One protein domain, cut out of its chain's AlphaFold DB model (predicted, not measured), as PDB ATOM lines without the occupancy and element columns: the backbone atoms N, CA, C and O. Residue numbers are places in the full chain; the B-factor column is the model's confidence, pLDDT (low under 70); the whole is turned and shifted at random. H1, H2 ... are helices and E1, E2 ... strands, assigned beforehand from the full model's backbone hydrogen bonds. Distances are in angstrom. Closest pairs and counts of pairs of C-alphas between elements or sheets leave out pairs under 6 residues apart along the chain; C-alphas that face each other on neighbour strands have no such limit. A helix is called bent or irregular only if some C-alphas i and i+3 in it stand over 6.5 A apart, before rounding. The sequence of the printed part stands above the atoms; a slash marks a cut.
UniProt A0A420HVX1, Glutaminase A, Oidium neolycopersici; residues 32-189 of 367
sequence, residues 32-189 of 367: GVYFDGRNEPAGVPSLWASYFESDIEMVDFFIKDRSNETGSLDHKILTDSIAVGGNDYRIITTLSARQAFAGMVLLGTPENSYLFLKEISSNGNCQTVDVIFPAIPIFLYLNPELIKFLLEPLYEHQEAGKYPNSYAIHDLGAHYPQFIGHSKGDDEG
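Overview. This is residues 32 to 189 of the 367 residues of the protein "Glutaminase A" of Oidium neolycopersici (UniProt A0A420HVX1). The core is the strand hairpin E3 and E4, with H5 packed on E4 and the hairpin E1 and E2 beside E3; from it the chain swings out through H2 and the bent helix H3 and returns, round an open gap. H4 folds back along H5. The printed part has 158 residues, with five named helices and four named strands in the order E1 E2 H1 H2 H3 E3 E4 H4 H5, mostly helix, both sheets antiparallel. It is only just compact, close to loose, with a radius of gyration of the C-alphas of 17.6 A and spans of 47 by 42 by 25 A.

Arrangement. E1, residues 32 to 35, and E2, residues 42 to 45, form a hairpin; N 35 and O 42 are 2.9 A apart, within hydrogen-bond range. H1, residues 47 to 50, and H2, residues 55 to 68, are close but not clearly touching. H3, residues 72 to 102, assigned as one helix by its hydrogen bonds, is bent, with C-alphas 84 and 87 9.6 A apart; its arms H3a, 72 to 84, and H3b, 87 to 102, touch at a steep tilt of 43 degrees, closest at C-alphas Ser 81 and Arg 90, 4.9 A. E3, residues 104 to 108, and E4, residues 113 to 117, form a hairpin, with N 105 and O 116 2.9 A apart. H4, residues 129 to 142, and H5, residues 145 to 159, form a helical hairpin, closest at C-alphas Phe 139 and Leu 146, 6.2 A. The closest C-alphas of E4 and H5 are Tyr 114 and Phe 149, 4.5 A. Every O i to N i+4 pair is within range in H3a, but 7 of 10 in H2, 10 of 12 in H3b, 5 of 10 in H4 and 9 of 11 in H5; H1 is too short for one.

Along the chain. E1 begins at C-alpha 32 (13.422, -22.745, 28.270), and H5 ends at C-alpha 159 (-0.155, -37.549, 39.093). H3b measures 23.0 A and H5 20.3 A.

Size, cuts and confidence. The printed part has no cut; the link E4 to H4 is long, and no printed residue is under 70 in pLDDT.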
ATOM      1  N   GLY A  32      13.586 -23.768  27.235       92.19
ATOM      2  CA  GLY A  32      13.422 -22.745  28.270       92.19
ATOM      3  C   GLY A  32      13.642 -23.262  29.691       92.19
ATOM      4  O   GLY A  32      14.246 -22.566  30.506       92.19
ATOM      5  N   VAL A  33      13.193 -24.490  29.978       95.94
ATOM      6  CA  VAL A  33      13.253 -25.087  31.324       95.94
ATOM      7  C   VAL A  33      13.641 -26.558  31.298       95.94
ATOM      8  O   VAL A  33      13.523 -27.214  30.262       95.94
ATOM      9  N   TYR A  34      14.095 -27.072  32.440       97.38
ATOM     10  CA  TYR A  34      14.253 -28.503  32.690       97.38
ATOM     11  C   TYR A  34      13.094 -28.973  33.570       97.38
ATOM     12  O   TYR A  34      12.954 -28.476  34.682       97.38
ATOM     13  N   PHE A  35      12.254 -29.876  33.066       98.00
ATOM     14  CA  PHE A  35      10.982 -30.246  33.686       98.00
ATOM     15  C   PHE A  35      10.899 -31.747  33.948       98.00
ATOM     16  O   PHE A  35      11.131 -32.556  33.047       98.00
ATOM     17  N   ASP A  36      10.533 -32.105  35.176       97.56
ATOM     18  CA  ASP A  36      10.271 -33.469  35.623       97.56
ATOM     19  C   ASP A  36       8.760 -33.771  35.643       97.56
ATOM     20  O   ASP A  36       8.155 -33.917  36.701       97.56
ATOM     21  N   GLY A  37       8.129 -33.820  34.464       95.81
ATOM     22  CA  GLY A  37       6.683 -34.057  34.300       95.81
ATOM     23  C   GLY A  37       6.271 -35.528  34.408       95.81
ATOM     24  O   GLY A  37       6.718 -36.246  35.298       95.81
ATOM     25  N   ARG A  38       5.444 -36.027  33.478       95.00
ATOM     26  CA  ARG A  38       5.027 -37.451  33.468       95.00
ATOM     27  C   ARG A  38       6.165 -38.435  33.167       95.00
ATOM     28  O   ARG A  38       6.181 -39.546  33.689       95.00
ATOM     29  N   ASN A  39       7.090 -38.037  32.297       94.50
ATOM     30  CA  ASN A  39       8.200 -38.868  31.822       94.50
ATOM     31  C   ASN A  39       9.501 -38.539  32.567       94.50
ATOM     32  O   ASN A  39       9.493 -37.742  33.499       94.50
ATOM     33  N   GLU A  40      10.613 -39.155  32.164       94.00
ATOM     34  CA  GLU A  40      11.943 -38.781  32.659       94.00
ATOM     35  C   GLU A  40      12.212 -37.276  32.463       94.00
ATOM     36  O   GLU A  40      11.800 -36.724  31.433       94.00
ATOM     37  N   PRO A  41      12.914 -36.619  33.407       96.25
ATOM     38  CA  PRO A  41      13.163 -35.189  33.329       96.25
ATOM     39  C   PRO A  41      13.884 -34.789  32.033       96.25
ATOM     40  O   PRO A  41      14.868 -35.415  31.630       96.25
ATOM     41  N   ALA A  42      13.410 -33.725  31.382       96.88
ATOM     42  CA  ALA A  42      13.940 -33.276  30.094       96.88
ATOM     43  C   ALA A  42      13.846 -31.756  29.905       96.88
ATOM     44  O   ALA A  42      13.096 -31.057  30.585       96.88
ATOM     45  N   GLY A  43      14.613 -31.237  28.942       97.06
ATOM     46  CA  GLY A  43      14.478 -29.853  28.491       97.06
ATOM     47  C   GLY A  43      13.177 -29.651  27.712       97.06
ATOM     48  O   GLY A  43      12.909 -30.398  26.771       97.06
ATOM     49  N   VAL A  44      12.392 -28.633  28.067       97.75
ATOM     50  CA  VAL A  44      11.154 -28.290  27.353       97.75
ATOM     51  C   VAL A  44      11.467 -27.261  26.266       97.75
ATOM     52  O   VAL A  44      12.030 -26.205  26.586       97.75
ATOM     53  N   PRO A  45      11.143 -27.536  24.987       96.56
ATOM     54  CA  PRO A  45      11.432 -26.617  23.897       96.56
ATOM     55  C   PRO A  45      10.619 -25.328  24.022       96.56
ATOM     56  O   PRO A  45       9.524 -25.331  24.580       96.56
ATOM     57  N   SER A  46      11.130 -24.224  23.487       95.62
ATOM     58  CA  SER A  46      10.315 -23.014  23.359       95.62
ATOM     59  C   SER A  46       9.216 -23.209  22.330       95.62
ATOM     60  O   SER A  46       9.478 -23.727  21.246       95.62
ATOM     61  N   LEU A  47       7.998 -22.741  22.629       95.56
ATOM     62  CA  LEU A  47       6.853 -23.004  21.757       95.56
ATOM     63  C   LEU A  47       7.064 -22.445  20.338       95.56
ATOM     64  O   LEU A  47       6.679 -23.081  19.358       95.56
ATOM     65  N   TRP A  48       7.736 -21.294  20.214       94.38
ATOM     66  CA  TRP A  48       8.051 -20.679  18.920       94.38
ATOM     67  C   TRP A  48       8.864 -21.602  17.997       94.38
ATOM     68  O   TRP A  48       8.712 -21.513  16.783       94.38
ATOM     69  N   ALA A  49       9.663 -22.529  18.539       94.94
ATOM     70  CA  ALA A  49      10.468 -23.460  17.744       94.94
ATOM     71  C   ALA A  49       9.613 -24.484  16.972       94.94
ATOM     72  O   ALA A  49      10.115 -25.167  16.087       94.94
ATOM     73  N   SER A  50       8.312 -24.578  17.274       95.75
ATOM     74  CA  SER A  50       7.356 -25.357  16.473       95.75
ATOM     75  C   SER A  50       6.828 -24.596  15.249       95.75
ATOM     76  O   SER A  50       6.188 -25.200  14.391       95.75
ATOM     77  N   TYR A  51       7.066 -23.283  15.172       95.31
ATOM     78  CA  TYR A  51       6.522 -22.397  14.138       95.31
ATOM     79  C   TYR A  51       7.589 -21.781  13.228       95.31
ATOM     80  O   TYR A  51       7.245 -21.296  12.154       95.31
ATOM     81  N   PHE A  52       8.860 -21.802  13.638       95.50
ATOM     82  CA  PHE A  52       9.979 -21.215  12.901       95.50
ATOM     83  C   PHE A  52      11.154 -22.192  12.851       95.50
ATOM     84  O   PHE A  52      11.450 -22.857  13.844       95.50
ATOM     85  N   GLU A  53      11.865 -22.248  11.724       94.31
ATOM     86  CA  GLU A  53      13.024 -23.132  11.545       94.31
ATOM     87  C   GLU A  53      14.272 -22.611  12.280       94.31
ATOM     88  O   GLU A  53      15.208 -23.367  12.554       94.31
ATOM     89  N   SER A  54      14.308 -21.314  12.603       93.75
ATOM     90  CA  SER A  54      15.417 -20.671  13.315       93.75
ATOM     91  C   SER A  54      14.972 -19.470  14.152       93.75
ATOM     92  O   SER A  54      13.911 -18.885  13.934       93.75
ATOM     93  N   ASP A  55      15.827 -19.064  15.091       92.38
ATOM     94  CA  ASP A  55      15.667 -17.821  15.849       92.38
ATOM     95  C   ASP A  55      15.695 -16.584  14.937       92.38
ATOM     96  O   ASP A  55      14.907 -15.665  15.135       92.38
ATOM     97  N   ILE A  56      16.537 -16.575  13.899       92.44
ATOM     98  CA  ILE A  56      16.584 -15.502  12.893       92.44
ATOM     99  C   ILE A  56      15.241 -15.354  12.169       92.44
ATOM    100  O   ILE A  56      14.774 -14.230  11.991       92.44
ATOM    101  N   GLU A  57      14.609 -16.459  11.771       94.62
ATOM    102  CA  GLU A  57      13.300 -16.426  11.108       94.62
ATOM    103  C   GLU A  57      12.204 -15.908  12.047       94.62
ATOM    104  O   GLU A  57      11.419 -15.042  11.662       94.62
ATOM    105  N   MET A  58      12.199 -16.362  13.305       93.81
ATOM    106  CA  MET A  58      11.292 -15.846  14.332       93.81
ATOM    107  C   MET A  58      11.478 -14.330  14.541       93.81
ATOM    108  O   MET A  58      10.497 -13.589  14.625       93.81
ATOM    109  N   VAL A  59      12.724 -13.848  14.616       92.75
ATOM    110  CA  VAL A  59      13.032 -12.415  14.779       92.75
ATOM    111  C   VAL A  59      12.581 -11.611  13.556       92.75
ATOM    112  O   VAL A  59      11.986 -10.545  13.713       92.75
ATOM    113  N   ASP A  60      12.837 -12.108  12.345       93.38
ATOM    114  CA  ASP A  60      12.411 -11.468  11.097       93.38
ATOM    115  C   ASP A  60      10.880 -11.376  11.001       93.38
ATOM    116  O   ASP A  60      10.350 -10.311  10.668       93.38
ATOM    117  N   PHE A  61      10.167 -12.445  11.377       93.50
ATOM    118  CA  PHE A  61       8.711 -12.432  11.504       93.50
ATOM    119  C   PHE A  61       8.252 -11.361  12.499       93.50
ATOM    120  O   PHE A  61       7.456 -10.498  12.134       93.50
ATOM    121  N   PHE A  62       8.795 -11.359  13.721       91.06
ATOM    122  CA  PHE A  62       8.405 -10.414  14.771       91.06
ATOM    123  C   PHE A  62       8.601  -8.948  14.349       91.06
ATOM    124  O   PHE A  62       7.721  -8.114  14.549       91.06
ATOM    125  N   ILE A  63       9.725  -8.626  13.697       91.50
ATOM    126  CA  ILE A  63       9.994  -7.268  13.196       91.50
ATOM    127  C   ILE A  63       8.963  -6.851  12.138       91.50
ATOM    128  O   ILE A  63       8.505  -5.704  12.139       91.50
ATOM    129  N   LYS A  64       8.601  -7.763  11.230       92.62
ATOM    130  CA  LYS A  64       7.626  -7.504  10.160       92.62
ATOM    131  C   LYS A  64       6.191  -7.432  10.675       92.62
ATOM    132  O   LYS A  64       5.388  -6.706  10.093       92.62
ATOM    133  N   ASP A  65       5.886  -8.125  11.768       92.50
ATOM    134  CA  ASP A  65       4.555  -8.164  12.376       92.50
ATOM    135  C   ASP A  65       4.217  -6.900  13.183       92.50
ATOM    136  O   ASP A  65       3.072  -6.684  13.575       92.50
ATOM    137  N   ARG A  66       5.185  -5.997  13.375       88.38
ATOM    138  CA  ARG A  66       5.041  -4.793  14.203       88.38
ATOM    139  C   ARG A  66       3.824  -3.924  13.876       88.38
ATOM    140  O   ARG A  66       3.283  -3.270  14.763       88.38
ATOM    141  N   SER A  67       3.358  -3.895  12.627       89.25
ATOM    142  CA  SER A  67       2.139  -3.153  12.272       89.25
ATOM    143  C   SER A  67       0.887  -3.621  13.030       89.25
ATOM    144  O   SER A  67      -0.094  -2.881  13.081       89.25
ATOM    145  N   ASN A  68       0.920  -4.815  13.627       90.31
ATOM    146  CA  ASN A  68      -0.151  -5.373  14.448       90.31
ATOM    147  C   ASN A  68      -0.080  -4.936  15.927       90.31
ATOM    148  O   ASN A  68      -1.044  -5.134  16.673       90.31
ATOM    149  N   GLU A  69       0.998  -4.268  16.358       87.81
ATOM    150  CA  GLU A  69       1.117  -3.650  17.685       87.81
ATOM    151  C   GLU A  69       0.221  -2.404  17.788       87.81
ATOM    152  O   GLU A  69       0.641  -1.261  17.623       87.81
ATOM    153  N   THR A  70      -1.063  -2.623  18.060       91.88
ATOM    154  CA  THR A  70      -2.078  -1.554  18.084       91.88
ATOM    155  C   THR A  70      -2.246  -0.874  19.445       91.88
ATOM    156  O   THR A  70      -2.952   0.127  19.544       91.88
ATOM    157  N   GLY A  71      -1.669  -1.429  20.518       92.62
ATOM    158  CA  GLY A  71      -1.926  -0.985  21.897       92.62
ATOM    159  C   GLY A  71      -3.360  -1.257  22.384       92.62
ATOM    160  O   GLY A  71      -3.771  -0.750  23.427       92.62
ATOM    161  N   SER A  72      -4.136  -2.054  21.643       93.88
ATOM    162  CA  SER A  72      -5.550  -2.327  21.931       93.88
ATOM    163  C   SER A  72      -5.762  -3.034  23.272       93.88
ATOM    164  O   SER A  72      -6.672  -2.667  24.016       93.88
ATOM    165  N   LEU A  73      -4.897  -3.992  23.615       93.25
ATOM    166  CA  LEU A  73      -4.931  -4.693  24.899       93.25
ATOM    167  C   LEU A  73      -4.714  -3.732  26.079       93.25
ATOM    168  O   LEU A  73      -5.514  -3.714  27.015       93.25
ATOM    169  N   ASP A  74      -3.679  -2.890  26.004       93.94
ATOM    170  CA  ASP A  74      -3.395  -1.875  27.022       93.94
ATOM    171  C   ASP A  74      -4.561  -0.895  27.175       93.94
ATOM    172  O   ASP A  74      -4.987  -0.594  28.291       93.94
ATOM    173  N   HIS A  75      -5.121  -0.432  26.054       95.56
ATOM    174  CA  HIS A  75      -6.269   0.468  26.061       95.56
ATOM    175  C   HIS A  75      -7.510  -0.178  26.689       95.56
ATOM    176  O   HIS A  75      -8.247   0.488  27.423       95.56
ATOM    177  N   LYS A  76      -7.729  -1.474  26.443       96.12
ATOM    178  CA  LYS A  76      -8.830  -2.233  27.036       96.12
ATOM    179  C   LYS A  76      -8.676  -2.341  28.555       96.12
ATOM    180  O   LYS A  76      -9.596  -1.964  29.273       96.12
ATOM    181  N   ILE A  77      -7.522  -2.805  29.050       96.00
ATOM    182  CA  ILE A  77      -7.257  -2.911  30.498       96.00
ATOM    183  C   ILE A  77      -7.412  -1.537  31.163       96.00
ATOM    184  O   ILE A  77      -8.057  -1.421  32.205       96.00
ATOM    185  N   LEU A  78      -6.872  -0.487  30.538       96.25
ATOM    186  CA  LEU A  78      -6.992   0.887  31.014       96.25
ATOM    187  C   LEU A  78      -8.453   1.329  31.146       96.25
ATOM    188  O   LEU A  78      -8.836   1.857  32.190       96.25
ATOM    189  N   THR A  79      -9.251   1.138  30.097       97.44
ATOM    190  CA  THR A  79     -10.637   1.623  30.044       97.44
ATOM    191  C   THR A  79     -11.514   0.886  31.047       97.44
ATOM    192  O   THR A  79     -12.228   1.528  31.817       97.44
ATOM    193  N   ASP A  80     -11.395  -0.440  31.103       97.25
ATOM    194  CA  ASP A  80     -12.190  -1.269  32.008       97.25
ATOM    195  C   ASP A  80     -11.837  -0.977  33.478       97.25
ATOM    196  O   ASP A  80     -12.724  -0.866  34.323       97.25
ATOM    197  N   SER A  81     -10.558  -0.726  33.780       96.44
ATOM    198  CA  SER A  81     -10.123  -0.361  35.136       96.44
ATOM    199  C   SER A  81     -10.648   1.009  35.573       96.44
ATOM    200  O   SER A  81     -11.113   1.158  36.703       96.44
ATOM    201  N   ILE A  82     -10.624   2.015  34.686       97.69
ATOM    202  CA  ILE A  82     -11.197   3.338  34.986       97.69
ATOM    203  C   ILE A  82     -12.695   3.216  35.275       97.69
ATOM    204  O   ILE A  82     -13.181   3.853  36.210       97.69
ATOM    205  N   ALA A  83     -13.416   2.408  34.494       97.50
ATOM    206  CA  ALA A  83     -14.858   2.240  34.641       97.50
ATOM    207  C   ALA A  83     -15.259   1.644  36.001       97.50
ATOM    208  O   ALA A  83     -16.330   1.971  36.507       97.50
ATOM    209  N   VAL A  84     -14.406   0.801  36.597       94.88
ATOM    210  CA  VAL A  84     -14.690   0.114  37.869       94.88
ATOM    211  C   VAL A  84     -14.128   0.859  39.084       94.88
ATOM    212  O   VAL A  84     -14.816   0.963  40.097       94.88
ATOM    213  N   GLY A  85     -12.902   1.385  39.004       93.31
ATOM    214  CA  GLY A  85     -12.179   1.915  40.171       93.31
ATOM    215  C   GLY A  85     -11.468   3.252  39.951       93.31
ATOM    216  O   GLY A  85     -10.716   3.705  40.813       93.31
ATOM    217  N   GLY A  86     -11.683   3.907  38.807       96.31
ATOM    218  CA  GLY A  86     -11.086   5.205  38.505       96.31
ATOM    219  C   GLY A  86      -9.580   5.158  38.213       96.31
ATOM    220  O   GLY A  86      -9.000   4.123  37.883       96.31
ATOM    221  N   ASN A  87      -8.936   6.328  38.277       95.25
ATOM    222  CA  ASN A  87      -7.545   6.493  37.836       95.25
ATOM    223  C   ASN A  87      -6.522   5.783  38.730       95.25
ATOM    224  O   ASN A  87      -5.536   5.272  38.199       95.25
ATOM    225  N   ASP A  88      -6.750   5.741  40.043       91.94
ATOM    226  CA  ASP A  88      -5.824   5.093  40.978       91.94
ATOM    227  C   ASP A  88      -5.848   3.575  40.780       91.94
ATOM    228  O   ASP A  88      -4.796   2.952  40.640       91.94
ATOM    229  N   TYR A  89      -7.042   2.994  40.623       92.75
ATOM    230  CA  TYR A  89      -7.189   1.572  40.316       92.75
ATOM    231  C   TYR A  89      -6.543   1.209  38.976       92.75
ATOM    232  O   TYR A  89      -5.786   0.246  38.902       92.75
ATOM    233  N   ARG A  90      -6.733   2.036  37.937       94.88
ATOM    234  CA  ARG A  90      -6.056   1.868  36.639       94.88
ATOM    235  C   ARG A  90      -4.532   1.791  36.772       94.88
ATOM    236  O   ARG A  90      -3.902   1.015  36.056       94.88
ATOM    237  N   ILE A  91      -3.917   2.621  37.617       92.69
ATOM    238  CA  ILE A  91      -2.456   2.594  37.798       92.69
ATOM    239  C   ILE A  91      -2.024   1.233  38.350       92.69
ATOM    240  O   ILE A  91      -1.088   0.640  37.822       92.69
ATOM    241  N   ILE A  92      -2.740   0.721  39.352       91.88
ATOM    242  CA  ILE A  92      -2.453  -0.581  39.961       91.88
ATOM    243  C   ILE A  92      -2.634  -1.695  38.926       91.88
ATOM    244  O   ILE A  92      -1.690  -2.422  38.637       91.88
ATOM    245  N   THR A  93      -3.802  -1.792  38.293       94.38
ATOM    246  CA  THR A  93      -4.131  -2.909  37.394       94.38
ATOM    247  C   THR A  93      -3.256  -2.958  36.142       94.38
ATOM    248  O   THR A  93      -2.841  -4.038  35.725       94.38
ATOM    249  N   THR A  94      -2.919  -1.810  35.539       92.94
ATOM    250  CA  THR A  94      -2.057  -1.782  34.340       92.94
ATOM    251  C   THR A  94      -0.610  -2.187  34.636       92.94
ATOM    252  O   THR A  94       0.041  -2.786  33.772       92.94
ATOM    253  N   LEU A  95      -0.109  -1.904  35.844       92.69
ATOM    254  CA  LEU A  95       1.200  -2.365  36.308       92.69
ATOM    255  C   LEU A  95       1.162  -3.847  36.694       92.69
ATOM    256  O   LEU A  95       2.008  -4.610  36.227       92.69
ATOM    257  N   SER A  96       0.156  -4.272  37.462       92.75
ATOM    258  CA  SER A  96      -0.022  -5.671  37.868       92.75
ATOM    259  C   SER A  96      -0.172  -6.604  36.668       92.75
ATOM    260  O   SER A  96       0.432  -7.672  36.649       92.75
ATOM    261  N   ALA A  97      -0.879  -6.181  35.613       93.44
ATOM    262  CA  ALA A  97      -0.987  -6.956  34.378       93.44
ATOM    263  C   ALA A  97       0.386  -7.232  33.744       93.44
ATOM    264  O   ALA A  97       0.630  -8.331  33.271       93.44
ATOM    265  N   ARG A  98       1.318  -6.272  33.768       92.50
ATOM    266  CA  ARG A  98       2.682  -6.491  33.251       92.50
ATOM    267  C   ARG A  98       3.466  -7.445  34.142       92.50
ATOM    268  O   ARG A  98       4.148  -8.327  33.636       92.50
ATOM    269  N   GLN A  99       3.354  -7.275  35.458       92.06
ATOM    270  CA  GLN A  99       4.057  -8.109  36.431       92.06
ATOM    271  C   GLN A  99       3.604  -9.569  36.373       92.06
ATOM    272  O   GLN A  99       4.456 -10.451  36.391       92.06
ATOM    273  N   ALA A 100       2.302  -9.821  36.214       92.56
ATOM    274  CA  ALA A 100       1.758 -11.173  36.122       92.56
ATOM    275  C   ALA A 100       2.406 -11.986  34.989       92.56
ATOM    276  O   ALA A 100       2.720 -13.153  35.180       92.56
ATOM    277  N   PHE A 101       2.675 -11.365  33.836       92.94
ATOM    278  CA  PHE A 101       3.313 -12.040  32.699       92.94
ATOM    279  C   PHE A 101       4.850 -11.979  32.724       92.94
ATOM    280  O   PHE A 101       5.495 -12.749  32.017       92.94
ATOM    281  N   ALA A 102       5.459 -11.092  33.518       92.50
ATOM    282  CA  ALA A 102       6.905 -10.844  33.479       92.50
ATOM    283  C   ALA A 102       7.755 -12.056  33.895       92.50
ATOM    284  O   ALA A 102       8.895 -12.186  33.450       92.50
ATOM    285  N   GLY A 103       7.217 -12.921  34.757       91.44
ATOM    286  CA  GLY A 103       7.872 -14.147  35.217       91.44
ATOM    287  C   GLY A 103       7.535 -15.391  34.399       91.44
ATOM    288  O   GLY A 103       7.894 -16.485  34.822       91.44
ATOM    289  N   MET A 104       6.814 -15.264  33.281       94.00
ATOM    290  CA  MET A 104       6.232 -16.412  32.586       94.00
ATOM    291  C   MET A 104       6.871 -16.684  31.228       94.00
ATOM    292  O   MET A 104       7.250 -15.764  30.505       94.00
ATOM    293  N   VAL A 105       6.939 -17.963  30.855       94.81
ATOM    294  CA  VAL A 105       7.438 -18.400  29.549       94.81
ATOM    295  C   VAL A 105       6.564 -19.507  28.965       94.81
ATOM    296  O   VAL A 105       6.232 -20.485  29.635       94.81
ATOM    297  N   LEU A 106       6.179 -19.338  27.698       95.62
ATOM    298  CA  LEU A 106       5.355 -20.293  26.961       95.62
ATOM    299  C   LEU A 106       6.254 -21.311  26.243       95.62
ATOM    300  O   LEU A 106       7.024 -20.955  25.347       95.62
ATOM    301  N   LEU A 107       6.163 -22.575  26.647       97.25
ATOM    302  CA  LEU A 107       7.030 -23.670  26.203       97.25
ATOM    303  C   LEU A 107       6.197 -24.883  25.758       97.25
ATOM    304  O   LEU A 107       4.984 -24.923  25.946       97.25
ATOM    305  N   GLY A 108       6.856 -25.884  25.180       96.81
ATOM    306  CA  GLY A 108       6.252 -27.135  24.728       96.81
ATOM    307  C   GLY A 108       5.997 -27.167  23.223       96.81
ATOM    308  O   GLY A 108       6.732 -26.562  22.442       96.81
ATOM    309  N   THR A 109       4.966 -27.906  22.820       96.06
ATOM    310  CA  THR A 109       4.512 -28.014  21.422       96.06
ATOM    311  C   THR A 109       3.070 -27.514  21.296       96.06
ATOM    312  O   THR A 109       2.399 -27.340  22.319       96.06
ATOM    313  N   PRO A 110       2.543 -27.288  20.079       95.12
ATOM    314  CA  PRO A 110       1.147 -26.890  19.894       95.12
ATOM    315  C   PRO A 110       0.143 -27.869  20.521       95.12
ATOM    316  O   PRO A 110      -0.920 -27.456  20.972       95.12
ATOM    317  N   GLU A 111       0.483 -29.157  20.585       94.31
ATOM    318  CA  GLU A 111      -0.344 -30.204  21.189       94.31
ATOM    319  C   GLU A 111      -0.191 -30.275  22.713       94.31
ATOM    320  O   GLU A 111      -1.147 -30.625  23.398       94.31
ATOM    321  N   ASN A 112       0.994 -29.935  23.235       93.94
ATOM    322  CA  ASN A 112       1.342 -29.984  24.658       93.94
ATOM    323  C   ASN A 112       2.041 -28.677  25.059       93.94
ATOM    324  O   ASN A 112       3.269 -28.623  25.171       93.94
ATOM    325  N   SER A 113       1.253 -27.611  25.196       96.94
ATOM    326  CA  SER A 113       1.734 -26.279  25.575       96.94
ATOM    327  C   SER A 113       1.697 -26.084  27.089       96.94
ATOM    328  O   SER A 113       0.740 -26.474  27.754       96.94
ATOM    329  N   TYR A 114       2.719 -25.415  27.612       98.00
ATOM    330  CA  TYR A 114       2.872 -25.091  29.027       98.00
ATOM    331  C   TYR A 114       3.152 -23.608  29.200       98.00
ATOM    332  O   TYR A 114       3.876 -23.011  28.399       98.00
ATOM    333  N   LEU A 115       2.653 -23.038  30.292       97.81
ATOM    334  CA  LEU A 115       3.029 -21.712  30.747       97.81
ATOM    335  C   LEU A 115       3.783 -21.888  32.060       97.81
ATOM    336  O   LEU A 115       3.189 -22.132  33.107       97.81
ATOM    337  N   PHE A 116       5.107 -21.810  31.982       97.50
ATOM    338  CA  PHE A 116       5.959 -21.951  33.152       97.50
ATOM    339  C   PHE A 116       6.113 -20.610  33.850       97.50
ATOM    340  O   PHE A 116       6.376 -19.597  33.200       97.50
ATOM    341  N   LEU A 117       5.970 -20.621  35.170       96.50
ATOM    342  CA  LEU A 117       6.099 -19.459  36.033       96.50
ATOM    343  C   LEU A 117       7.406 -19.534  36.816       96.50
ATOM    344  O   LEU A 117       7.726 -20.549  37.433       96.50
ATOM    345  N   LYS A 118       8.130 -18.421  36.838       95.00
ATOM    346  CA  LYS A 118       9.168 -18.124  37.816       95.00
ATOM    347  C   LYS A 118       8.667 -17.011  38.723       95.00
ATOM    348  O   LYS A 118       8.257 -15.956  38.233       95.00
ATOM    349  N   GLU A 119       8.796 -17.191  40.029       91.69
ATOM    350  CA  GLU A 119       8.556 -16.089  40.948       91.69
ATOM    351  C   GLU A 119       9.502 -14.910  40.689       91.69
ATOM    352  O   GLU A 119      10.722 -15.043  40.500       91.69
ATOM    353  N   ILE A 120       8.923 -13.716  40.695       86.06
ATOM    354  CA  ILE A 120       9.646 -12.460  40.548       86.06
ATOM    355  C   ILE A 120       9.695 -11.753  41.900       86.06
ATOM    356  O   ILE A 120       8.693 -11.657  42.597       86.06
ATOM    357  N   SER A 121      10.861 -11.206  42.247       76.06
ATOM    358  CA  SER A 121      11.110 -10.515  43.529       76.06
ATOM    359  C   SER A 121      11.194 -11.418  44.775       76.06
ATOM    360  O   SER A 121      11.084 -10.911  45.888       76.06
ATOM    361  N   SER A 122      11.460 -12.716  44.594       77.62
ATOM    362  CA  SER A 122      11.707 -13.711  45.653       77.62
ATOM    363  C   SER A 122      12.971 -14.554  45.359       77.62
ATOM    364  O   SER A 122      13.818 -14.158  44.548       77.62
ATOM    365  N   ASN A 123      13.088 -15.738  45.978       76.81
ATOM    366  CA  ASN A 123      14.163 -16.715  45.755       76.81
ATOM    367  C   ASN A 123      14.102 -17.423  44.384       76.81
ATOM    368  O   ASN A 123      15.019 -18.172  44.040       76.81
ATOM    369  N   GLY A 124      13.084 -17.125  43.565       83.44
ATOM    370  CA  GLY A 124      12.982 -17.617  42.193       83.44
ATOM    371  C   GLY A 124      12.494 -19.059  42.092       83.44
ATOM    372  O   GLY A 124      12.950 -19.772  41.188       83.44
ATOM    373  N   ASN A 125      11.585 -19.445  42.994       92.88
ATOM    374  CA  ASN A 125      10.862 -20.708  42.933       92.88
ATOM    375  C   ASN A 125      10.078 -20.821  41.618       92.88
ATOM    376  O   ASN A 125       9.773 -19.834  40.932       92.88
ATOM    377  N   CYS A 126       9.820 -22.063  41.239       96.31
ATOM    378  CA  CYS A 126       9.304 -22.448  39.940       96.31
ATOM    379  C   CYS A 126       7.899 -23.019  40.091       96.31
ATOM    380  O   CYS A 126       7.705 -23.975  40.825       96.31
ATOM    381  N   GLN A 127       6.933 -22.497  39.338       97.56
ATOM    382  CA  GLN A 127       5.547 -22.972  39.339       97.56
ATOM    383  C   GLN A 127       4.842 -22.940  40.705       97.56
ATOM    384  O   GLN A 127       4.017 -23.807  40.982       97.56
ATOM    385  N   THR A 128       5.152 -21.957  41.545       97.25
ATOM    386  CA  THR A 128       4.572 -21.851  42.888       97.25
ATOM    387  C   THR A 128       3.059 -21.637  42.845       97.25
ATOM    388  O   THR A 128       2.568 -20.717  42.181       97.25
ATOM    389  N   VAL A 129       2.313 -22.498  43.529       98.19
ATOM    390  CA  VAL A 129       0.852 -22.582  43.440       98.19
ATOM    391  C   VAL A 129       0.180 -21.352  44.052       98.19
ATOM    392  O   VAL A 129      -0.703 -20.758  43.417       98.19
ATOM    393  N   ASP A 130       0.618 -20.916  45.228       95.88
ATOM    394  CA  ASP A 130       0.087 -19.737  45.912       95.88
ATOM    395  C   ASP A 130       0.448 -18.399  45.235       95.88
ATOM    396  O   ASP A 130      -0.219 -17.392  45.475       95.88
ATOM    397  N   VAL A 131       1.417 -18.390  44.311       94.88
ATOM    398  CA  VAL A 131       1.715 -17.258  43.413       94.88
ATOM    399  C   VAL A 131       0.867 -17.299  42.141       94.88
ATOM    400  O   VAL A 131       0.440 -16.251  41.643       94.88
ATOM    401  N   ILE A 132       0.564 -18.490  41.615       96.88
ATOM    402  CA  ILE A 132      -0.363 -18.644  40.483       96.88
ATOM    403  C   ILE A 132      -1.767 -18.180  40.892       96.88
ATOM    404  O   ILE A 132      -2.407 -17.448  40.136       96.88
ATOM    405  N   PHE A 133      -2.229 -18.547  42.090       97.38
ATOM    406  CA  PHE A 133      -3.575 -18.242  42.586       97.38
ATOM    407  C   PHE A 133      -3.992 -16.759  42.465       97.38
ATOM    408  O   PHE A 133      -5.012 -16.483  41.820       97.38
ATOM    409  N   PRO A 134      -3.238 -15.775  42.994       94.06
ATOM    410  CA  PRO A 134      -3.565 -14.357  42.852       94.06
ATOM    411  C   PRO A 134      -3.384 -13.820  41.424       94.06
ATOM    412  O   PRO A 134      -3.893 -12.742  41.125       94.06
ATOM    413  N   ALA A 135      -2.707 -14.545  40.524       94.50
ATOM    414  CA  ALA A 135      -2.565 -14.168  39.117       94.50
ATOM    415  C   ALA A 135      -3.732 -14.662  38.234       94.50
ATOM    416  O   ALA A 135      -3.965 -14.128  37.149       94.50
ATOM    417  N   ILE A 136      -4.540 -15.623  38.694       95.31
ATOM    418  CA  ILE A 136      -5.702 -16.147  37.951       95.31
ATOM    419  C   ILE A 136      -6.689 -15.086  37.428       95.31
ATOM    420  O   ILE A 136      -7.142 -15.254  36.289       95.31
ATOM    421  N   PRO A 137      -7.027 -13.992  38.150       95.44
ATOM    422  CA  PRO A 137      -7.958 -12.985  37.639       95.44
ATOM    423  C   PRO A 137      -7.566 -12.434  36.262       95.44
ATOM    424  O   PRO A 137      -8.425 -12.312  35.383       95.44
ATOM    425  N   ILE A 138      -6.275 -12.151  36.030       95.25
ATOM    426  CA  ILE A 138      -5.834 -11.608  34.739       95.25
ATOM    427  C   ILE A 138      -5.930 -12.662  33.626       95.25
ATOM    428  O   ILE A 138      -6.303 -12.326  32.502       95.25
ATOM    429  N   PHE A 139      -5.701 -13.943  33.927       96.94
ATOM    430  CA  PHE A 139      -5.859 -15.022  32.948       96.94
ATOM    431  C   PHE A 139      -7.326 -15.274  32.606       96.94
ATOM    432  O   PHE A 139      -7.665 -15.358  31.431       96.94
ATOM    433  N   LEU A 140      -8.228 -15.282  33.589       97.12
ATOM    434  CA  LEU A 140      -9.673 -15.384  33.338       97.12
ATOM    435  C   LEU A 140     -10.223 -14.220  32.503       97.12
ATOM    436  O   LEU A 140     -11.186 -14.391  31.742       97.12
ATOM    437  N   TYR A 141      -9.642 -13.034  32.682       95.88
ATOM    438  CA  TYR A 141     -10.009 -11.830  31.950       95.88
ATOM    439  C   TYR A 141      -9.481 -11.842  30.507       95.88
ATOM    440  O   TYR A 141     -10.216 -11.461  29.595       95.88
ATOM    441  N   LEU A 142      -8.238 -12.288  30.290       95.31
ATOM    442  CA  LEU A 142      -7.587 -12.269  28.975       95.31
ATOM    443  C   LEU A 142      -7.792 -13.553  28.173       95.31
ATOM    444  O   LEU A 142      -8.317 -13.508  27.061       95.31
ATOM    445  N   ASN A 143      -7.349 -14.685  28.714       96.75
ATOM    446  CA  ASN A 143      -7.436 -15.991  28.074       96.75
ATOM    447  C   ASN A 143      -7.395 -17.109  29.137       96.75
ATOM    448  O   ASN A 143      -6.312 -17.446  29.623       96.75
ATOM    449  N   PRO A 144      -8.551 -17.707  29.477       97.62
ATOM    450  CA  PRO A 144      -8.629 -18.741  30.504       97.62
ATOM    451  C   PRO A 144      -7.809 -20.000  30.188       97.62
ATOM    452  O   PRO A 144      -7.411 -20.683  31.124       97.62
ATOM    453  N   GLU A 145      -7.496 -20.295  28.919       97.31
ATOM    454  CA  GLU A 145      -6.652 -21.446  28.539       97.31
ATOM    455  C   GLU A 145      -5.264 -21.387  29.202       97.31
ATOM    456  O   GLU A 145      -4.687 -22.415  29.550       97.31
ATOM    457  N   LEU A 146      -4.751 -20.178  29.468       97.88
ATOM    458  CA  LEU A 146      -3.465 -19.992  30.145       97.88
ATOM    459  C   LEU A 146      -3.459 -20.565  31.567       97.88
ATOM    460  O   LEU A 146      -2.406 -20.967  32.049       97.88
ATOM    461  N   ILE A 147      -4.621 -20.652  32.222       98.44
ATOM    462  CA  ILE A 147      -4.748 -21.270  33.546       98.44
ATOM    463  C   ILE A 147      -4.435 -22.754  33.446       98.44
ATOM    464  O   ILE A 147      -3.619 -23.251  34.211       98.44
ATOM    465  N   LYS A 148      -5.022 -23.457  32.474       98.31
ATOM    466  CA  LYS A 148      -4.692 -24.862  32.242       98.31
ATOM    467  C   LYS A 148      -3.198 -25.022  31.985       98.31
ATOM    468  O   LYS A 148      -2.564 -25.811  32.670       98.31
ATOM    469  N   PHE A 149      -2.608 -24.213  31.107       98.50
ATOM    470  CA  PHE A 149      -1.167 -24.280  30.837       98.50
ATOM    471  C   PHE A 149      -0.284 -24.020  32.072       98.50
ATOM    472  O   PHE A 149       0.818 -24.562  32.133       98.50
ATOM    473  N   LEU A 150      -0.749 -23.219  33.041       98.12
ATOM    474  CA  LEU A 150      -0.090 -23.019  34.339       98.12
ATOM    475  C   LEU A 150      -0.284 -24.213  35.287       98.12
ATOM    476  O   LEU A 150       0.603 -24.524  36.074       98.12
ATOM    477  N   LEU A 151      -1.430 -24.887  35.258       98.75
ATOM    478  CA  LEU A 151      -1.705 -25.992  36.179       98.75
ATOM    479  C   LEU A 151      -1.153 -27.336  35.685       98.75
ATOM    480  O   LEU A 151      -0.811 -28.184  36.507       98.75
ATOM    481  N   GLU A 152      -1.033 -27.538  34.370       98.31
ATOM    482  CA  GLU A 152      -0.558 -28.798  33.775       98.31
ATOM    483  C   GLU A 152       0.782 -29.278  34.357       98.31
ATOM    484  O   GLU A 152       0.835 -30.431  34.782       98.31
ATOM    485  N   PRO A 153       1.842 -28.449  34.497       98.44
ATOM    486  CA  PRO A 153       3.099 -28.929  35.070       98.44
ATOM    487  C   PRO A 153       2.947 -29.528  36.480       98.44
ATOM    488  O   PRO A 153       3.584 -30.532  36.803       98.44
ATOM    489  N   LEU A 154       2.082 -28.931  37.309       98.69
ATOM    490  CA  LEU A 154       1.813 -29.371  38.682       98.69
ATOM    491  C   LEU A 154       1.025 -30.681  38.709       98.69
ATOM    492  O   LEU A 154       1.318 -31.556  39.530       98.69
ATOM    493  N   TYR A 155       0.043 -30.821  37.814       98.75
ATOM    494  CA  TYR A 155      -0.719 -32.054  37.649       98.75
ATOM    495  C   TYR A 155       0.158 -33.188  37.139       98.75
ATOM    496  O   TYR A 155       0.204 -34.249  37.754       98.75
ATOM    497  N   GLU A 156       0.897 -32.964  36.056       98.44
ATOM    498  CA  GLU A 156       1.758 -33.974  35.452       98.44
ATOM    499  C   GLU A 156       2.780 -34.552  36.431       98.44
ATOM    500  O   GLU A 156       2.968 -35.769  36.465       98.44
ATOM    501  N   HIS A 157       3.421 -33.696  37.231       98.38
ATOM    502  CA  HIS A 157       4.411 -34.121  38.216       98.38
ATOM    503  C   HIS A 157       3.779 -34.964  39.337       98.38
ATOM    504  O   HIS A 157       4.236 -36.071  39.637       98.38
ATOM    505  N   GLN A 158       2.701 -34.468  39.953       98.38
ATOM    506  CA  GLN A 158       2.095 -35.129  41.112       98.38
ATOM    507  C   GLN A 158       1.298 -36.384  40.723       98.38
ATOM    508  O   GLN A 158       1.391 -37.400  41.409       98.38
ATOM    509  N   GLU A 159       0.576 -36.374  39.597       98.56
ATOM    510  CA  GLU A 159      -0.155 -37.549  39.093       98.56
ATOM    511  C   GLU A 159       0.775 -38.681  38.644       98.56
ATOM    512  O   GLU A 159       0.382 -39.848  38.665       98.56
ATOM    513  N   ALA A 160       2.020 -38.362  38.278       97.94
ATOM    514  CA  ALA A 160       3.059 -39.356  38.019       97.94
ATOM    515  C   ALA A 160       3.601 -40.019  39.303       97.94
ATOM    516  O   ALA A 160       4.443 -40.914  39.219       97.94
ATOM    517  N   GLY A 161       3.127 -39.608  40.486       97.19
ATOM    518  CA  GLY A 161       3.543 -40.162  41.775       97.19
ATOM    519  C   GLY A 161       4.928 -39.698  42.223       97.19
ATOM    520  O   GLY A 161       5.576 -40.387  43.009       97.19
ATOM    521  N   LYS A 162       5.402 -38.554  41.711       97.06
ATOM    522  CA  LYS A 162       6.739 -38.010  42.008       97.06
ATOM    523  C   LYS A 162       6.799 -37.161  43.275       97.06
ATOM    524  O   LYS A 162       7.879 -36.742  43.678       97.06
ATOM    525  N   TYR A 163       5.658 -36.968  43.929       97.81
ATOM    526  CA  TYR A 163       5.531 -36.254  45.190       97.81
ATOM    527  C   TYR A 163       4.913 -37.177  46.254       97.81
ATOM    528  O   TYR A 163       3.869 -37.779  45.992       97.81
ATOM    529  N   PRO A 164       5.550 -37.354  47.428       97.12
ATOM    530  CA  PRO A 164       5.136 -38.384  48.383       97.12
ATOM    531  C   PRO A 164       4.006 -37.955  49.331       97.12
ATOM    532  O   PRO A 164       3.409 -38.821  49.974       97.12
ATOM    533  N   ASN A 165       3.727 -36.655  49.461       97.50
ATOM    534  CA  ASN A 165       2.703 -36.165  50.383       97.50
ATOM    535  C   ASN A 165       1.297 -36.275  49.772       97.50
ATOM    536  O   ASN A 165       1.114 -36.312  48.556       97.50
ATOM    537  N   SER A 166       0.277 -36.336  50.630       95.44
ATOM    538  CA  SER A 166      -1.124 -36.459  50.205       95.44
ATOM    539  C   SER A 166      -1.790 -35.124  49.843       95.44
ATOM    540  O   SER A 166      -2.899 -35.123  49.307       95.44
ATOM    541  N   TYR A 167      -1.135 -34.001  50.122       97.94
ATOM    542  CA  TYR A 167      -1.583 -32.650  49.784       97.94
ATOM    543  C   TYR A 167      -0.930 -32.150  48.486       97.94
ATOM    544  O   TYR A 167      -0.107 -32.846  47.898       97.94
ATOM    545  N   ALA A 168      -1.358 -30.986  47.997       98.50
ATOM    546  CA  ALA A 168      -0.773 -30.365  46.815       98.50
ATOM    547  C   ALA A 168       0.619 -29.804  47.136       98.50
ATOM    548  O   ALA A 168       0.794 -29.174  48.176       98.50
ATOM    549  N   ILE A 169       1.575 -30.041  46.239       98.44
ATOM    550  CA  ILE A 169       2.925 -29.470  46.306       98.44
ATOM    551  C   ILE A 169       2.880 -27.936  46.245       98.44
ATOM    552  O   ILE A 169       2.042 -27.380  45.532       98.44
ATOM    553  N   HIS A 170       3.796 -27.272  46.945       98.00
ATOM    554  CA  HIS A 170       3.942 -25.813  46.913       98.00
ATOM    555  C   HIS A 170       4.486 -25.297  45.574       98.00
ATOM    556  O   HIS A 170       3.901 -24.428  44.934       98.00
ATOM    557  N   ASP A 171       5.592 -25.875  45.107       97.88
ATOM    558  CA  ASP A 171       6.289 -25.460  43.890       97.88
ATOM    559  C   ASP A 171       6.960 -26.656  43.197       97.88
ATOM    560  O   ASP A 171       7.078 -27.749  43.749       97.88
ATOM    561  N   LEU A 172       7.411 -26.470  41.958       97.94
ATOM    562  CA  LEU A 172       8.156 -27.470  41.193       97.94
ATOM    563  C   LEU A 172       9.670 -27.258  41.237       97.94
ATOM    564  O   LEU A 172      10.385 -27.918  40.493       97.94
ATOM    565  N   GLY A 173      10.204 -26.383  42.076       95.12
ATOM    566  CA  GLY A 173      11.640 -26.294  42.295       95.12
ATOM    567  C   GLY A 173      12.089 -24.948  42.844       95.12
ATOM    568  O   GLY A 173      11.631 -23.889  42.420       95.12
ATOM    569  N   ALA A 174      13.099 -24.995  43.712       91.62
ATOM    570  CA  ALA A 174      13.613 -23.820  44.412       91.62
ATOM    571  C   ALA A 174      14.305 -22.780  43.507       91.62
ATOM    572  O   ALA A 174      14.478 -21.629  43.901       91.62
ATOM    573  N   HIS A 175      14.767 -23.169  42.309       91.69
ATOM    574  CA  HIS A 175      15.573 -22.291  41.457       91.69
ATOM    575  C   HIS A 175      15.289 -22.470  39.967       91.69
ATOM    576  O   HIS A 175      15.552 -23.520  39.380       91.69
ATOM    577  N   TYR A 176      14.882 -21.384  39.313       92.81
ATOM    578  CA  TYR A 176      14.772 -21.341  37.855       92.81
ATOM    579  C   TYR A 176      16.124 -21.604  37.164       92.81
ATOM    580  O   TYR A 176      17.131 -21.009  37.561       92.81
ATOM    581  N   PRO A 177      16.183 -22.424  36.093       94.12
ATOM    582  CA  PRO A 177      15.067 -23.001  35.331       94.12
ATOM    583  C   PRO A 177      14.760 -24.482  35.659       94.12
ATOM    584  O   PRO A 177      14.455 -25.252  34.747       94.12
ATOM    585  N   GLN A 178      14.909 -24.916  36.917       96.50
ATOM    586  CA  GLN A 178      14.741 -26.317  37.332       96.50
ATOM    587  C   GLN A 178      13.339 -26.568  37.910       96.50
ATOM    588  O   GLN A 178      13.062 -26.195  39.043       96.50
ATOM    589  N   PHE A 179      12.490 -27.245  37.138       97.69
ATOM    590  CA  PHE A 179      11.127 -27.647  37.494       97.69
ATOM    591  C   PHE A 179      11.108 -29.154  37.804       97.69
ATOM    592  O   PHE A 179      10.534 -29.952  37.065       97.69
ATOM    593  N   ILE A 180      11.841 -29.554  38.842       96.75
ATOM    594  CA  ILE A 180      12.136 -30.952  39.204       96.75
ATOM    595  C   ILE A 180      11.324 -31.492  40.397       96.75
ATOM    596  O   ILE A 180      11.467 -32.657  40.759       96.75
ATOM    597  N   GLY A 181      10.487 -30.653  41.005       96.56
ATOM    598  CA  GLY A 181       9.668 -30.970  42.171       96.56
ATOM    599  C   GLY A 181      10.464 -31.327  43.425       96.56
ATOM    600  O   GLY A 181      11.660 -31.050  43.541       96.56
ATOM    601  N   HIS A 182       9.775 -31.968  44.369       96.94
ATOM    602  CA  HIS A 182      10.277 -32.266  45.714       96.94
ATOM    603  C   HIS A 182      10.046 -33.738  46.050       96.94
ATOM    604  O   HIS A 182       9.151 -34.105  46.807       96.94
ATOM    605  N   SER A 183      10.859 -34.620  45.461       95.06
ATOM    606  CA  SER A 183      10.680 -36.083  45.568       95.06
ATOM    607  C   SER A 183      10.740 -36.654  46.992       95.06
ATOM    608  O   SER A 183      10.309 -37.784  47.226       95.06
ATOM    609  N   LYS A 184      11.260 -35.891  47.960       96.25
ATOM    610  CA  LYS A 184      11.264 -36.260  49.383       96.25
ATOM    611  C   LYS A 184      10.091 -35.663  50.166       96.25
ATOM    612  O   LYS A 184       9.955 -35.991  51.341       96.25
ATOM    613  N   GLY A 185       9.258 -34.840  49.529       95.50
ATOM    614  CA  GLY A 185       8.168 -34.121  50.184       95.50
ATOM    615  C   GLY A 185       8.657 -33.021  51.122       95.50
ATOM    616  O   GLY A 185       8.026 -32.792  52.148       95.50
ATOM    617  N   ASP A 186       9.822 -32.441  50.825       94.94
ATOM    618  CA  ASP A 186      10.512 -31.405  51.599       94.94
ATOM    619  C   ASP A 186      10.354 -30.000  50.992       94.94
ATOM    620  O   ASP A 186      11.215 -29.141  51.183       94.94
ATOM    621  N   ASP A 187       9.249 -29.781  50.279       94.69
ATOM    622  CA  ASP A 187       8.801 -28.464  49.837       94.69
ATOM    623  C   ASP A 187       8.359 -27.577  51.012       94.69
ATOM    624  O   ASP A 187       8.304 -27.997  52.174       94.69
ATOM    625  N   GLU A 188       8.053 -26.316  50.715       93.25
ATOM    626  CA  GLU A 188       7.540 -25.391  51.717       93.25
ATOM    627  C   GLU A 188       6.140 -25.815  52.189       93.25
ATOM    628  O   GLU A 188       5.198 -25.947  51.414       93.25
ATOM    629  N   GLY A 189       6.007 -26.075  53.493       92.88
ATOM    630  CA  GLY A 189       4.812 -26.694  54.066       92.88
ATOM    631  C   GLY A 189       3.592 -25.770  54.100       92.88
ATOM    632  O   GLY A 189       3.305 -25.174  55.141       92.88
TER     633      GLY A 189